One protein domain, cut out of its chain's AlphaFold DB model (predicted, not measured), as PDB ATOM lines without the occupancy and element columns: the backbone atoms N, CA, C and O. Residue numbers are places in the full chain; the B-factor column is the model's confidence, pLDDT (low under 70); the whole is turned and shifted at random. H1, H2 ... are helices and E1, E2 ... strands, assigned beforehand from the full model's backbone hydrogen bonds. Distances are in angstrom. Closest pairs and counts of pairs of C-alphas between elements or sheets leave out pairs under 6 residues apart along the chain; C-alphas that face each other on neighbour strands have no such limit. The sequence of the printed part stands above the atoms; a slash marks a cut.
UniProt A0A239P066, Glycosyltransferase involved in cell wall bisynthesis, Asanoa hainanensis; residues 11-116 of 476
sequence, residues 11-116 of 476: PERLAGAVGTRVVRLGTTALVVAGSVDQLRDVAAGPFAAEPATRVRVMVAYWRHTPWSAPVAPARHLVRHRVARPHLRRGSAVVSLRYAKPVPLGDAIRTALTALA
ATOM      1  N   PRO A  11     207.822 214.667 175.540       52.19
ATOM      2  CA  PRO A  11     208.509 213.605 174.799       52.19
ATOM      3  C   PRO A  11     207.630 212.722 173.906       52.19
ATOM      4  O   PRO A  11     208.011 212.443 172.774       52.19
ATOM      5  N   GLU A  12     206.460 212.292 174.380       51.34
ATOM      6  CA  GLU A  12     205.531 211.441 173.617       51.34
ATOM      7  C   GLU A  12     204.924 212.200 172.432       51.34
ATOM      8  O   GLU A  12     204.754 211.631 171.356       51.34
ATOM      9  N   ARG A  13     204.693 213.513 172.584       58.12
ATOM     10  CA  ARG A  13     204.271 214.383 171.474       58.12
ATOM     11  C   ARG A  13     205.350 214.513 170.396       58.12
ATOM     12  O   ARG A  13     205.036 214.462 169.212       58.12
ATOM     13  N   LEU A  14     206.621 214.638 170.795       55.97
ATOM     14  CA  LEU A  14     207.745 214.719 169.857       55.97
ATOM     15  C   LEU A  14     208.002 213.373 169.154       55.97
ATOM     16  O   LEU A  14     208.229 213.339 167.948       55.97
ATOM     17  N   ALA A  15     207.928 212.258 169.890       56.31
ATOM     18  CA  ALA A  15     208.085 210.910 169.341       56.31
ATOM     19  C   ALA A  15     206.938 210.532 168.385       56.31
ATOM     20  O   ALA A  15     207.178 209.894 167.358       56.31
ATOM     21  N   GLY A  16     205.709 210.962 168.685       58.56
ATOM     22  CA  GLY A  16     204.553 210.811 167.798       58.56
ATOM     23  C   GLY A  16     204.678 211.608 166.495       58.56
ATOM     24  O   GLY A  16     204.275 211.115 165.448       58.56
ATOM     25  N   ALA A  17     205.295 212.795 166.528       65.62
ATOM     26  CA  ALA A  17     205.494 213.632 165.342       65.62
ATOM     27  C   ALA A  17     206.572 213.101 164.373       65.62
ATOM     28  O   ALA A  17     206.481 213.329 163.168       65.62
ATOM     29  N   VAL A  18     207.594 212.395 164.876       70.44
ATOM     30  CA  VAL A  18     208.687 211.837 164.050       70.44
ATOM     31  C   VAL A  18     208.287 210.518 163.371       70.44
ATOM     32  O   VAL A  18     208.669 210.281 162.223       70.44
ATOM     33  N   GLY A  19     207.508 209.674 164.060       76.00
ATOM     34  CA  GLY A  19     207.089 208.357 163.569       76.00
ATOM     35  C   GLY A  19     208.247 207.364 163.367       76.00
ATOM     36  O   GLY A  19     209.361 207.568 163.855       76.00
ATOM     37  N   THR A  20     207.982 206.273 162.641       85.88
ATOM     38  CA  THR A  20     208.991 205.292 162.211       85.88
ATOM     39  C   THR A  20     209.187 205.357 160.699       85.88
ATOM     40  O   THR A  20     208.228 205.407 159.932       85.88
ATOM     41  N   ARG A  21     210.444 205.371 160.244       89.88
ATOM     42  CA  ARG A  21     210.790 205.310 158.817       89.88
ATOM     43  C   ARG A  21     211.949 204.353 158.602       89.88
ATOM     44  O   ARG A  21     212.978 204.468 159.266       89.88
ATOM     45  N   VAL A  22     211.795 203.447 157.644       90.94
ATOM     46  CA  VAL A  22     212.863 202.561 157.173       90.94
ATOM     47  C   VAL A  22     213.134 202.910 155.717       90.94
ATOM     48  O   VAL A  22     212.252 202.787 154.876       90.94
ATOM     49  N   VAL A  23     214.345 203.376 155.426       92.56
ATOM     50  CA  VAL A  23     214.797 203.687 154.065       92.56
ATOM     51  C   VAL A  23     215.875 202.688 153.676       92.56
ATOM     52  O   VAL A  23     216.835 202.471 154.418       92.56
ATOM     53  N   ARG A  24     215.713 202.079 152.504       90.19
ATOM     54  CA  ARG A  24     216.570 201.010 151.991       90.19
ATOM     55  C   ARG A  24     217.261 201.451 150.706       90.19
ATOM     56  O   ARG A  24     216.625 202.017 149.824       90.19
ATOM     57  N   LEU A  25     218.546 201.129 150.589       87.62
ATOM     58  CA  LEU A  25     219.309 201.226 149.345       87.62
ATOM     59  C   LEU A  25     220.234 200.007 149.236       87.62
ATOM     60  O   LEU A  25     221.301 199.952 149.857       87.62
ATOM     61  N   GLY A  26     219.791 198.986 148.500       89.19
ATOM     62  CA  GLY A  26     220.467 197.687 148.444       89.19
ATOM     63  C   GLY A  26     220.582 197.052 149.835       89.19
ATOM     64  O   GLY A  26     219.581 196.866 150.527       89.19
ATOM     65  N   THR A  27     221.809 196.756 150.278       88.94
ATOM     66  CA  THR A  27     222.093 196.223 151.629       88.94
ATOM     67  C   THR A  27     222.353 197.317 152.678       88.94
ATOM     68  O   THR A  27     222.789 197.016 153.792       88.94
ATOM     69  N   THR A  28     222.100 198.588 152.346       93.81
ATOM     70  CA  THR A  28     222.168 199.708 153.293       93.81
ATOM     71  C   THR A  28     220.771 200.060 153.800       93.81
ATOM     72  O   THR A  28     219.844 200.198 153.004       93.81
ATOM     73  N   ALA A  29     220.624 200.232 155.114       95.44
ATOM     74  CA  ALA A  29     219.379 200.626 155.760       95.44
ATOM     75  C   ALA A  29     219.579 201.850 156.667       95.44
ATOM     76  O   ALA A  29     220.521 201.903 157.463       95.44
ATOM     77  N   LEU A  30     218.668 202.816 156.570       95.75
ATOM     78  CA  LEU A  30     218.495 203.902 157.529       95.75
ATOM     79  C   LEU A  30     217.171 203.688 158.261       95.75
ATOM     80  O   LEU A  30     216.117 203.626 157.633       95.75
ATOM     81  N   VAL A  31     217.231 203.600 159.583       95.31
ATOM     82  CA  VAL A  31     216.070 203.445 160.454       95.31
ATOM     83  C   VAL A  31     215.957 204.691 161.315       95.31
ATOM     84  O   VAL A  31     216.882 205.024 162.053       95.31
ATOM     85  N   VAL A  32     214.829 205.382 161.221       93.44
ATOM     86  CA  VAL A  32     214.497 206.531 162.061       93.44
ATOM     87  C   VAL A  32     213.309 206.153 162.930       93.44
ATOM     88  O   VAL A  32     212.304 205.666 162.416       93.44
ATOM     89  N   ALA A  33     213.430 206.375 164.234       90.38
ATOM     90  CA  ALA A  33     212.355 206.184 165.196       90.38
ATOM     91  C   ALA A  33     212.264 207.393 166.134       90.38
ATOM     92  O   ALA A  33     213.276 208.011 166.481       90.38
ATOM     93  N   GLY A  34     211.055 207.730 166.572       82.62
ATOM     94  CA  GLY A  34     210.828 208.755 167.587       82.62
ATOM     95  C   GLY A  34     211.338 208.336 168.968       82.62
ATOM     96  O   GLY A  34     211.888 209.169 169.687       82.62
ATOM     97  N   SER A  35     211.220 207.049 169.312       85.19
ATOM     98  CA  SER A  35     211.631 206.475 170.604       85.19
ATOM     99  C   SER A  35     212.305 205.098 170.474       85.19
ATOM    100  O   SER A  35     212.313 204.477 169.409       85.19
ATOM    101  N   VAL A  36     212.873 204.602 171.582       85.19
ATOM    102  CA  VAL A  36     213.467 203.252 171.670       85.19
ATOM    103  C   VAL A  36     212.402 202.153 171.543       85.19
ATOM    104  O   VAL A  36     212.683 201.116 170.951       85.19
ATOM    105  N   ASP A  37     211.180 202.373 172.035       81.75
ATOM    106  CA  ASP A  37     210.078 201.406 171.902       81.75
ATOM    107  C   ASP A  37     209.627 201.262 170.451       81.75
ATOM    108  O   ASP A  37     209.592 200.156 169.923       81.75
ATOM    109  N   GLN A  38     209.443 202.383 169.753       85.12
ATOM    110  CA  GLN A  38     209.150 202.373 168.320       85.12
ATOM    111  C   GLN A  38     210.251 201.671 167.511       85.12
ATOM    112  O   GLN A  38     209.980 200.991 166.525       85.12
ATOM    113  N   LEU A  39     211.513 201.802 167.927       89.00
ATOM    114  CA  LEU A  39     212.622 201.086 167.305       89.00
ATOM    115  C   LEU A  39     212.547 199.563 167.540       89.00
ATOM    116  O   LEU A  39     212.918 198.797 166.647       89.00
ATOM    117  N   ARG A  40     212.056 199.108 168.704       87.31
ATOM    118  CA  ARG A  40     211.792 197.680 168.975       87.31
ATOM    119  C   ARG A  40     210.688 197.141 168.073       87.31
ATOM    120  O   ARG A  40     210.853 196.046 167.539       87.31
ATOM    121  N   ASP A  41     209.642 197.926 167.839       85.12
ATOM    122  CA  ASP A  41     208.561 197.548 166.925       85.12
ATOM    123  C   ASP A  41     209.089 197.348 165.500       85.12
ATOM    124  O   ASP A  41     208.780 196.348 164.855       85.12
ATOM    125  N   VAL A  42     209.982 198.227 165.024       86.62
ATOM    126  CA  VAL A  42     210.636 198.054 163.713       86.62
ATOM    127  C   VAL A  42     211.497 196.784 163.674       86.62
ATOM    128  O   VAL A  42     211.524 196.094 162.655       86.62
ATOM    129  N   ALA A  43     212.166 196.426 164.775       87.12
ATOM    130  CA  ALA A  43     212.993 195.216 164.858       87.12
ATOM    131  C   ALA A  43     212.194 193.899 164.785       87.12
ATOM    132  O   ALA A  43     212.780 192.846 164.508       87.12
ATOM    133  N   ALA A  44     210.889 193.955 165.061       82.69
ATOM    134  CA  ALA A  44     209.937 192.849 164.939       82.69
ATOM    135  C   ALA A  44     208.973 193.020 163.747       82.69
ATOM    136  O   ALA A  44     208.097 192.186 163.534       82.69
ATOM    137  N   GLY A  45     209.125 194.107 162.990       82.94
ATOM    138  CA  GLY A  45     208.233 194.491 161.910       82.94
ATOM    139  C   GLY A  45     208.525 193.786 160.581       82.94
ATOM    140  O   GLY A  45     209.416 192.938 160.490       82.94
ATOM    141  N   PRO A  46     207.818 194.179 159.508       84.56
ATOM    142  CA  PRO A  46     207.879 193.500 158.210       84.56
ATOM    143  C   PRO A  46     209.282 193.503 157.579       84.56
ATOM    144  O   PRO A  46     209.635 192.580 156.856       84.56
ATOM    145  N   PHE A  47     210.117 194.492 157.909       85.81
ATOM    146  CA  PHE A  47     211.482 194.618 157.389       85.81
ATOM    147  C   PHE A  47     212.519 193.786 158.164       85.81
ATOM    148  O   PHE A  47     213.693 193.769 157.796       85.81
ATOM    149  N   ALA A  48     212.135 193.113 159.257       85.50
ATOM    150  CA  ALA A  48     213.081 192.491 160.186       85.50
ATOM    151  C   ALA A  48     213.921 191.368 159.555       85.50
ATOM    152  O   ALA A  48     215.094 191.216 159.904       85.50
ATOM    153  N   ALA A  49     213.343 190.605 158.627       86.94
ATOM    154  CA  ALA A  49     214.022 189.501 157.950       86.94
ATOM    155  C   ALA A  49     214.948 189.960 156.809       86.94
ATOM    156  O   ALA A  49     215.745 189.171 156.305       86.94
ATOM    157  N   GLU A  50     214.867 191.225 156.388       90.00
ATOM    158  CA  GLU A  50     215.586 191.687 155.205       90.00
ATOM    159  C   GLU A  50     217.100 191.787 155.436       90.00
ATOM    160  O   GLU A  50     217.535 192.352 156.441       90.00
ATOM    161  N   PRO A  51     217.938 191.351 154.482       94.00
ATOM    162  CA  PRO A  51     219.387 191.360 154.646       94.00
ATOM    163  C   PRO A  51     219.969 192.782 154.597       94.00
ATOM    164  O   PRO A  51     219.665 193.552 153.685       94.00
ATOM    165  N   ALA A  52     220.859 193.130 155.526       94.12
ATOM    166  CA  ALA A  52     221.574 194.404 155.572       94.12
ATOM    167  C   ALA A  52     223.055 194.215 155.950       94.12
ATOM    168  O   ALA A  52     223.406 193.369 156.768       94.12
ATOM    169  N   THR A  53     223.939 195.019 155.355       94.19
ATOM    170  CA  THR A  53     225.381 195.068 155.671       94.19
ATOM    171  C   THR A  53     225.803 196.408 156.268       94.19
ATOM    172  O   THR A  53     226.807 196.476 156.976       94.19
ATOM    173  N   ARG A  54     225.048 197.482 156.011       96.25
ATOM    174  CA  ARG A  54     225.263 198.810 156.598       96.25
ATOM    175  C   ARG A  54     223.951 199.303 157.177       96.25
ATOM    176  O   ARG A  54     222.984 199.457 156.442       96.25
ATOM    177  N   VAL A  55     223.914 199.563 158.477       96.12
ATOM    178  CA  VAL A  55     222.695 200.008 159.156       96.12
ATOM    179  C   VAL A  55     222.990 201.265 159.949       96.12
ATOM    180  O   VAL A  55     223.931 201.299 160.738       96.12
ATOM    181  N   ARG A  56     222.190 202.308 159.745       96.31
ATOM    182  CA  ARG A  56     222.213 203.522 160.558       96.31
ATOM    183  C   ARG A  56     220.867 203.668 161.244       96.31
ATOM    184  O   ARG A  56     219.841 203.707 160.582       96.31
ATOM    185  N   VAL A  57     220.880 203.744 162.562       95.44
ATOM    186  CA  VAL A  57     219.699 203.903 163.403       95.44
ATOM    187  C   VAL A  57     219.750 205.280 164.040       95.44
ATOM    188  O   VAL A  57     220.769 205.636 164.625       95.44
ATOM    189  N   MET A  58     218.668 206.042 163.939       93.38
ATOM    190  CA  MET A  58     218.491 207.323 164.610       93.38
ATOM    191  C   MET A  58     217.252 207.264 165.493       93.38
ATOM    192  O   MET A  58     216.154 207.003 165.008       93.38
ATOM    193  N   VAL A  59     217.432 207.552 166.778       90.44
ATOM    194  CA  VAL A  59     216.334 207.766 167.718       90.44
ATOM    195  C   VAL A  59     216.258 209.255 168.004       90.44
ATOM    196  O   VAL A  59     217.196 209.825 168.565       90.44
ATOM    197  N   ALA A  60     215.172 209.896 167.573       83.06
ATOM    198  CA  ALA A  60     215.027 211.347 167.641       83.06
ATOM    199  C   ALA A  60     214.979 211.853 169.085       83.06
ATOM    200  O   ALA A  60     215.632 212.853 169.399       83.06
ATOM    201  N   TYR A  61     214.269 211.135 169.961       80.75
ATOM    202  CA  TYR A  61     214.222 211.417 171.387       80.75
ATOM    203  C   TYR A  61     214.804 210.258 172.204       80.75
ATOM    204  O   TYR A  61     214.162 209.236 172.446       80.75
ATOM    205  N   TRP A  62     216.039 210.442 172.659       79.69
ATOM    206  CA  TRP A  62     216.755 209.536 173.546       79.69
ATOM    207  C   TRP A  62     217.149 210.274 174.832       79.69
ATOM    208  O   TRP A  62     217.605 211.420 174.791       79.69
ATOM    209  N   ARG A  63     216.950 209.637 175.993       74.00
ATOM    210  CA  ARG A  63     217.263 210.209 177.311       74.00
ATOM    211  C   ARG A  63     218.483 209.504 177.894       74.00
ATOM    212  O   ARG A  63     218.543 208.281 177.899       74.00
ATOM    213  N   HIS A  64     219.429 210.294 178.389       62.88
ATOM    214  CA  HIS A  64     220.674 209.805 178.961       62.88
ATOM    215  C   HIS A  64     220.421 208.957 180.208       62.88
ATOM    216  O   HIS A  64     219.780 209.420 181.155       62.88
ATOM    217  N   THR A  65     221.007 207.766 180.235       57.53
ATOM    218  CA  THR A  65     221.251 206.984 181.448       57.53
ATOM    219  C   THR A  65     222.736 207.101 181.806       57.53
ATOM    220  O   THR A  65     223.552 207.108 180.885       57.53
ATOM    221  N   PRO A  66     223.120 207.237 183.094       47.03
ATOM    222  CA  PRO A  66     224.515 207.466 183.526       47.03
ATOM    223  C   PRO A  66     225.528 206.461 182.967       47.03
ATOM    224  O   PRO A  66     226.713 206.748 182.856       47.03
ATOM    225  N   TRP A  67     225.021 205.302 182.574       53.34
ATOM    226  CA  TRP A  67     225.744 204.183 182.030       53.34
ATOM    227  C   TRP A  67     225.002 203.744 180.769       53.34
ATOM    228  O   TRP A  67     223.776 203.577 180.757       53.34
ATOM    229  N   SER A  68     225.742 203.588 179.686       53.69
ATOM    230  CA  SER A  68     225.204 203.182 178.393       53.69
ATOM    231  C   SER A  68     226.056 202.052 177.839       53.69
ATOM    232  O   SER A  68     227.283 202.194 177.798       53.69
ATOM    233  N   ALA A  69     225.429 200.960 177.403       56.78
ATOM    234  CA  ALA A  69     226.175 199.762 177.045       56.78
ATOM    235  C   ALA A  69     227.044 200.004 175.795       56.78
ATOM    236  O   ALA A  69     226.675 200.810 174.926       56.78
ATOM    237  N   PRO A  70     228.175 199.293 175.649       64.00
ATOM    238  CA  PRO A  70     228.793 199.141 174.341       64.00
ATOM    239  C   PRO A  70     227.817 198.443 173.380       64.00
ATOM    240  O   PRO A  70     226.871 197.758 173.790       64.00
ATOM    241  N   VAL A  71     228.045 198.594 172.074       71.56
ATOM    242  CA  VAL A  71     227.373 197.733 171.094       71.56
ATOM    243  C   VAL A  71     227.771 196.290 171.413       71.56
ATOM    244  O   VAL A  71     228.962 195.979 171.451       71.56
ATOM    245  N   ALA A  72     226.794 195.423 171.690       67.75
ATOM    246  CA  ALA A  72     227.079 194.035 172.026       67.75
ATOM    247  C   ALA A  72     227.776 193.335 170.844       67.75
ATOM    248  O   ALA A  72     227.481 193.664 169.688       67.75
ATOM    249  N   PRO A  73     228.669 192.361 171.100       73.62
ATOM    250  CA  PRO A  73     229.218 191.533 170.037       73.62
ATOM    251  C   PRO A  73     228.081 190.929 169.210       73.62
ATOM    252  O   PRO A  73     227.168 190.307 169.753       73.62
ATOM    253  N   ALA A  74     228.131 191.135 167.900       75.62
ATOM    254  CA  ALA A  74     227.134 190.640 166.964       75.62
ATOM    255  C   ALA A  74     227.832 189.921 165.812       75.62
ATOM    256  O   ALA A  74     228.905 190.325 165.356       75.62
ATOM    257  N   ARG A  75     227.218 188.837 165.336       74.94
ATOM    258  CA  ARG A  75     227.774 188.002 164.269       74.94
ATOM    259  C   ARG A  75     228.066 188.860 163.034       74.94
ATOM    260  O   ARG A  75     227.219 189.625 162.590       74.94
ATOM    261  N   HIS A  76     229.274 188.726 162.487       83.69
ATOM    262  CA  HIS A  76     229.761 189.478 161.323       83.69
ATOM    263  C   HIS A  76     229.881 191.001 161.499       83.69
ATOM    264  O   HIS A  76     230.225 191.661 160.522       83.69
ATOM    265  N   LEU A  77     229.641 191.584 162.679       89.38
ATOM    266  CA  LEU A  77     229.833 193.022 162.898       89.38
ATOM    267  C   LEU A  77     231.329 193.358 162.834       89.38
ATOM    268  O   LEU A  77     232.112 192.854 163.631       89.38
ATOM    269  N   VAL A  78     231.724 194.225 161.901       88.62
ATOM    270  CA  VAL A  78     233.130 194.632 161.707       88.62
ATOM    271  C   VAL A  78     233.422 196.037 162.207       88.62
ATOM    272  O   VAL A  78     234.565 196.358 162.516       88.62
ATOM    273  N   ARG A  79     232.413 196.911 162.254       86.69
ATOM    274  CA  ARG A  79     232.590 198.290 162.716       86.69
ATOM    275  C   ARG A  79     231.290 198.840 163.271       86.69
ATOM    276  O   ARG A  79     230.233 198.640 162.674       86.69
ATOM    277  N   HIS A  80     231.385 199.608 164.349       90.31
ATOM    278  CA  HIS A  80     230.275 200.400 164.856       90.31
ATOM    279  C   HIS A  80     230.717 201.816 165.243       90.31
ATOM    280  O   HIS A  80     231.897 202.073 165.480       90.31
ATOM    281  N   ARG A  81     229.763 202.751 165.276       89.50
ATOM    282  CA  ARG A  81     229.925 204.104 165.821       89.50
ATOM    283  C   ARG A  81     228.632 204.503 166.519       89.50
ATOM    284  O   ARG A  81     227.558 204.323 165.953       89.50
ATOM    285  N   VAL A  82     228.748 205.083 167.706       87.81
ATOM    286  CA  VAL A  82     227.615 205.596 168.478       87.81
ATOM    287  C   VAL A  82     227.828 207.091 168.697       87.81
ATOM    288  O   VAL A  82     228.888 207.498 169.162       87.81
ATOM    289  N   ALA A  83     226.844 207.904 168.329       86.75
ATOM    290  CA  ALA A  83     226.797 209.334 168.607       86.75
ATOM    291  C   ALA A  83     225.569 209.617 169.474       86.75
ATOM    292  O   ALA A  83     224.473 209.144 169.178       86.75
ATOM    293  N   ARG A  84     225.753 210.351 170.566       83.62
ATOM    294  CA  ARG A  84     224.717 210.620 171.571       83.62
ATOM    295  C   ARG A  84     224.591 212.124 171.787       83.62
ATOM    296  O   ARG A  84     225.549 212.842 171.495       83.62
ATOM    297  N   PRO A  85     223.442 212.611 172.280       79.31
ATOM    298  CA  PRO A  85     223.293 214.026 172.565       79.31
ATOM    299  C   PRO A  85     224.263 214.440 173.678       79.31
ATOM    300  O   PRO A  85     224.461 213.705 174.642       79.31
ATOM    301  N   HIS A  86     224.845 215.633 173.548       59.25
ATOM    302  CA  HIS A  86     225.737 216.203 174.562       59.25
ATOM    303  C   HIS A  86     225.006 216.543 175.875       59.25
ATOM    304  O   HIS A  86     225.613 216.564 176.941       59.25
ATOM    305  N   LEU A  87     223.694 216.793 175.809       62.56
ATOM    306  CA  LEU A  87     222.826 217.040 176.964       62.56
ATOM    307  C   LEU A  87     222.117 215.748 177.399       62.56
ATOM    308  O   LEU A  87     221.993 214.805 176.621       62.56
ATOM    309  N   ARG A  88     221.548 215.720 178.618       65.44
ATOM    310  CA  ARG A  88     220.833 214.549 179.193       65.44
ATOM    311  C   ARG A  88     219.617 214.047 178.376       65.44
ATOM    312  O   ARG A  88     218.940 213.108 178.795       65.44
ATOM    313  N   ARG A  89     219.300 214.676 177.241       76.56
ATOM    314  CA  ARG A  89     218.233 214.325 176.293       76.56
ATOM    315  C   ARG A  89     218.567 214.852 174.892       76.56
ATOM    316  O   ARG A  89     219.175 215.916 174.782       76.56
ATOM    317  N   GLY A  90     218.134 214.153 173.846       80.62
ATOM    318  CA  GLY A  90     218.281 214.571 172.445       80.62
ATOM    319  C   GLY A  90     218.391 213.379 171.494       80.62
ATOM    320  O   GLY A  90     218.018 212.269 171.859       80.62
ATOM    321  N   SER A  91     218.900 213.588 170.280       86.75
ATOM    322  CA  SER A  91     218.963 212.521 169.275       86.75
ATOM    323  C   SER A  91     220.196 211.635 169.435       86.75
ATOM    324  O   SER A  91     221.315 212.132 169.568       86.75
ATOM    325  N   ALA A  92     219.994 210.319 169.379       89.06
ATOM    326  CA  ALA A  92     221.063 209.327 169.393       89.06
ATOM    327  C   ALA A  92     221.137 208.596 168.048       89.06
ATOM    328  O   ALA A  92     220.114 208.265 167.449       89.06
ATOM    329  N   VAL A  93     222.354 208.335 167.574       91.75
ATOM    330  CA  VAL A  93     222.626 207.688 166.289       91.75
ATOM    331  C   VAL A  93     223.588 206.524 166.483       91.75
ATOM    332  O   VAL A  93     224.690 206.698 166.997       91.75
ATOM    333  N   VAL A  94     223.212 205.341 166.003       92.50
ATOM    334  CA  VAL A  94     224.067 204.150 165.971       92.50
ATOM    335  C   VAL A  94     224.307 203.752 164.523       92.50
ATOM    336  O   VAL A  94     223.370 203.574 163.756       92.50
ATOM    337  N   SER A  95     225.567 203.622 164.125       94.88
ATOM    338  CA  SER A  95     225.970 203.147 162.799       94.88
ATOM    339  C   SER A  95     226.676 201.804 162.935       94.88
ATOM    340  O   SER A  95     227.607 201.690 163.728       94.88
ATOM    341  N   LEU A  96     226.262 200.813 162.152       93.94
ATOM    342  CA  LEU A  96     226.746 199.434 162.171       93.94
ATOM    343  C   LEU A  96     227.167 199.008 160.760       93.94
ATOM    344  O   LEU A  96     226.478 199.305 159.780       93.94
ATOM    345  N   ARG A  97     228.289 198.296 160.652       95.06
ATOM    346  CA  ARG A  97     228.782 197.689 159.410       95.06
ATOM    347  C   ARG A  97     229.124 196.227 159.653       95.06
ATOM    348  O   ARG A  97     229.878 195.924 160.577       95.06
ATOM    349  N   TYR A  98     228.639 195.357 158.779       91.88
ATOM    350  CA  TYR A  98     228.825 193.912 158.832       91.88
ATOM    351  C   TYR A  98     229.657 193.409 157.641       91.88
ATOM    352  O   TYR A  98     229.593 193.976 156.549       91.88
ATOM    353  N   ALA A  99     230.445 192.351 157.852       87.62
ATOM    354  CA  ALA A  99     231.220 191.655 156.818       87.62
ATOM    355  C   ALA A  99     230.340 190.833 155.867       87.62
ATOM    356  O   ALA A  99     230.697 190.648 154.708       87.62
ATOM    357  N   LYS A 100     229.204 190.329 156.360       88.25
ATOM    358  CA  LYS A 100     228.205 189.569 155.598       88.25
ATOM    359  C   LYS A 100     226.811 190.137 155.879       88.25
ATOM    360  O   LYS A 100     226.633 190.722 156.951       88.25
ATOM    361  N   PRO A 101     225.840 189.995 154.960       93.06
ATOM    362  CA  PRO A 101     224.474 190.432 155.220       93.06
ATOM    363  C   PRO A 101     223.875 189.715 156.436       93.06
ATOM    364  O   PRO A 101     224.019 188.501 156.571       93.06
ATOM    365  N   VAL A 102     223.207 190.471 157.307       90.94
ATOM    366  CA  VAL A 102     222.456 189.972 158.473       90.94
ATOM    367  C   VAL A 102     221.011 190.476 158.414       90.94
ATOM    368  O   VAL A 102     220.784 191.516 157.791       90.94
ATOM    369  N   PRO A 103     220.035 189.804 159.047       94.12
ATOM    370  CA  PRO A 103     218.675 190.327 159.140       94.12
ATOM    371  C   PRO A 103     218.656 191.724 159.773       94.12
ATOM    372  O   PRO A 103     219.298 191.970 160.799       94.12
ATOM    373  N   LEU A 104     217.912 192.657 159.181       91.69
ATOM    374  CA  LEU A 104     217.821 194.037 159.658       91.69
ATOM    375  C   LEU A 104     217.309 194.100 161.104       91.69
ATOM    376  O   LEU A 104     217.791 194.919 161.883       91.69
ATOM    377  N   GLY A 105     216.408 193.197 161.497       88.62
ATOM    378  CA  GLY A 105     215.938 193.071 162.875       88.62
ATOM    379  C   GLY A 105     217.064 192.756 163.863       88.62
ATOM    380  O   GLY A 105     217.102 193.335 164.949       88.62
ATOM    381  N   ASP A 106     218.032 191.915 163.482       88.88
ATOM    382  CA  ASP A 106     219.211 191.613 164.308       88.88
ATOM    383  C   ASP A 106     220.154 192.812 164.408       88.88
ATOM    384  O   ASP A 106     220.689 193.108 165.482       88.88
ATOM    385  N   ALA A 107     220.320 193.551 163.309       91.06
ATOM    386  CA  ALA A 107     221.099 194.782 163.312       91.06
ATOM    387  C   ALA A 107     220.450 195.876 164.177       91.06
ATOM    388  O   ALA A 107     221.142 196.564 164.928       91.06
ATOM    389  N   ILE A 108     219.120 196.002 164.154       92.00
ATOM    390  CA  ILE A 108     218.394 196.928 165.029       92.00
ATOM    391  C   ILE A 108     218.495 196.484 166.495       92.00
ATOM    392  O   ILE A 108     218.778 197.318 167.351       92.00
ATOM    393  N   ARG A 109     218.356 195.186 166.802       89.56
ATOM    394  CA  ARG A 109     218.589 194.641 168.157       89.56
ATOM    395  C   ARG A 109     220.004 194.926 168.661       89.56
ATOM    396  O   ARG A 109     220.176 195.296 169.818       89.56
ATOM    397  N   THR A 110     220.995 194.836 167.778       87.94
ATOM    398  CA  THR A 110     222.385 195.216 168.067       87.94
ATOM    399  C   THR A 110     222.502 196.713 168.384       87.94
ATOM    400  O   THR A 110     223.161 197.094 169.347       87.94
ATOM    401  N   ALA A 111     221.830 197.584 167.623       89.00
ATOM    402  CA  ALA A 111     221.806 199.022 167.904       89.00
ATOM    403  C   ALA A 111     221.087 199.354 169.222       89.00
ATOM    404  O   ALA A 111     221.527 200.235 169.962       89.00
ATOM    405  N   LEU A 112     220.013 198.624 169.536       87.81
ATOM    406  CA  LEU A 112     219.244 198.772 170.769       87.81
ATOM    407  C   LEU A 112     220.094 198.515 172.016       87.81
ATOM    408  O   LEU A 112     219.866 199.186 173.016       87.81
ATOM    409  N   THR A 113     221.106 197.637 171.973       83.06
ATOM    410  CA  THR A 113     221.986 197.435 173.140       83.06
ATOM    411  C   THR A 113     222.750 198.709 173.494       83.06
ATOM    412  O   THR A 113     222.857 199.046 174.665       83.06
ATOM    413  N   ALA A 114     223.219 199.463 172.495       80.50
ATOM    414  CA  ALA A 114     223.942 200.718 172.707       80.50
ATOM    415  C   ALA A 114     223.037 201.900 173.097       80.50
ATOM    416  O   ALA A 114     223.537 202.953 173.507       80.50
ATOM    417  N   LEU A 115     221.723 201.742 172.936       81.06
ATOM    418  CA  LEU A 115     220.702 202.730 173.283       81.06
ATOM    419  C   LEU A 115     219.940 202.358 174.562       81.06
ATOM    420  O   LEU A 115     219.180 203.184 175.069       81.06
ATOM    421  N   ALA A 116     220.137 201.145 175.080       69.75
ATOM    422  CA  ALA A 116     219.566 200.689 176.331       69.75
ATOM    423  C   ALA A 116     220.350 201.255 177.532       69.75
ATOM    424  O   ALA A 116     221.568 201.461 177.435       69.75
TER     425      ALA A 116
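What this domain is: This is residues 11 to 116 of the 476 residues of the protein "Glycosyltransferase involved in cell wall bisynthesis" of Asanoa hainanensis (UniProt A0A239P066). A twisted five-stranded sheet has two helices, H2 and H3, side by side over one face and curls round H3, while H1 sits out at one end, over E3. The printed part has 106 residues, in the order H1 E1 E2 H2 E3 E4 E5 H3. The mixed sheet runs E1 E2 E3 E5 E4, and the class is mixed, helices and strands. It is compact, with a radius of gyration of the C-alphas of 12.9 A and spans of 35 by 27 by 19 A.

Where its parts are: H1, residues 11 to 18, begins at C-alpha 11 (208.509, 213.605, 174.799). E1 is residues 20 to 25, E2 28 to 33 and H2 36 to 43. E3, residues 51 to 63, is 29.6 A long and bends by 76 degrees at residue 54. E4 is residues 77 to 83. E5, residues 89 to 103, is 29.5 A long and bends by 128 degrees at residue 100. H3, residues 104 to 115, is 16.4 A long and ends at C-alpha 115 (220.702, 202.730, 173.283).

How they stand to each other: H1 is on the sheet, over E3, at a height of 8.8 A; their closest C-alphas are those of Ala 15 and Tyr 61, 6.5 A. E1 and E2 form an antiparallel hairpin, N 23 to O 30 being 2.8 A. E2, H2 and E3 make a strand-helix-strand unit, two parallel neighbour strands with a helix between, its crossover right-handed; N 31 to O 56 is 2.8 A. E3 and E5 are antiparallel, N 57 to O 94 being 2.8 A. E4 and E5 form an antiparallel hairpin, N 95 to O 81 being 2.8 A. H2 and H3 make two layers with the sheet, helices on one face of it. They touch at a shallow tilt of 19 degrees, opposite ways; their closest C-alphas are those of Ala 43 and Gly 105, 4.1 A. In H1 and H2 every O i to N i+4 pair is within hydrogen-bond range; in H3, 7 of 8.

The domain as a whole: The C-alphas farthest apart, those of Arg 13 and Ala 99, are 38.2 A apart. The printed part has no cut. The link from E3 to E4, residues 64 to 76, is long. Mean pLDDT of the printed part is 82.3; residues 11 to 17, 64 to 70, 72, 86 to 88 and 116 are under 70.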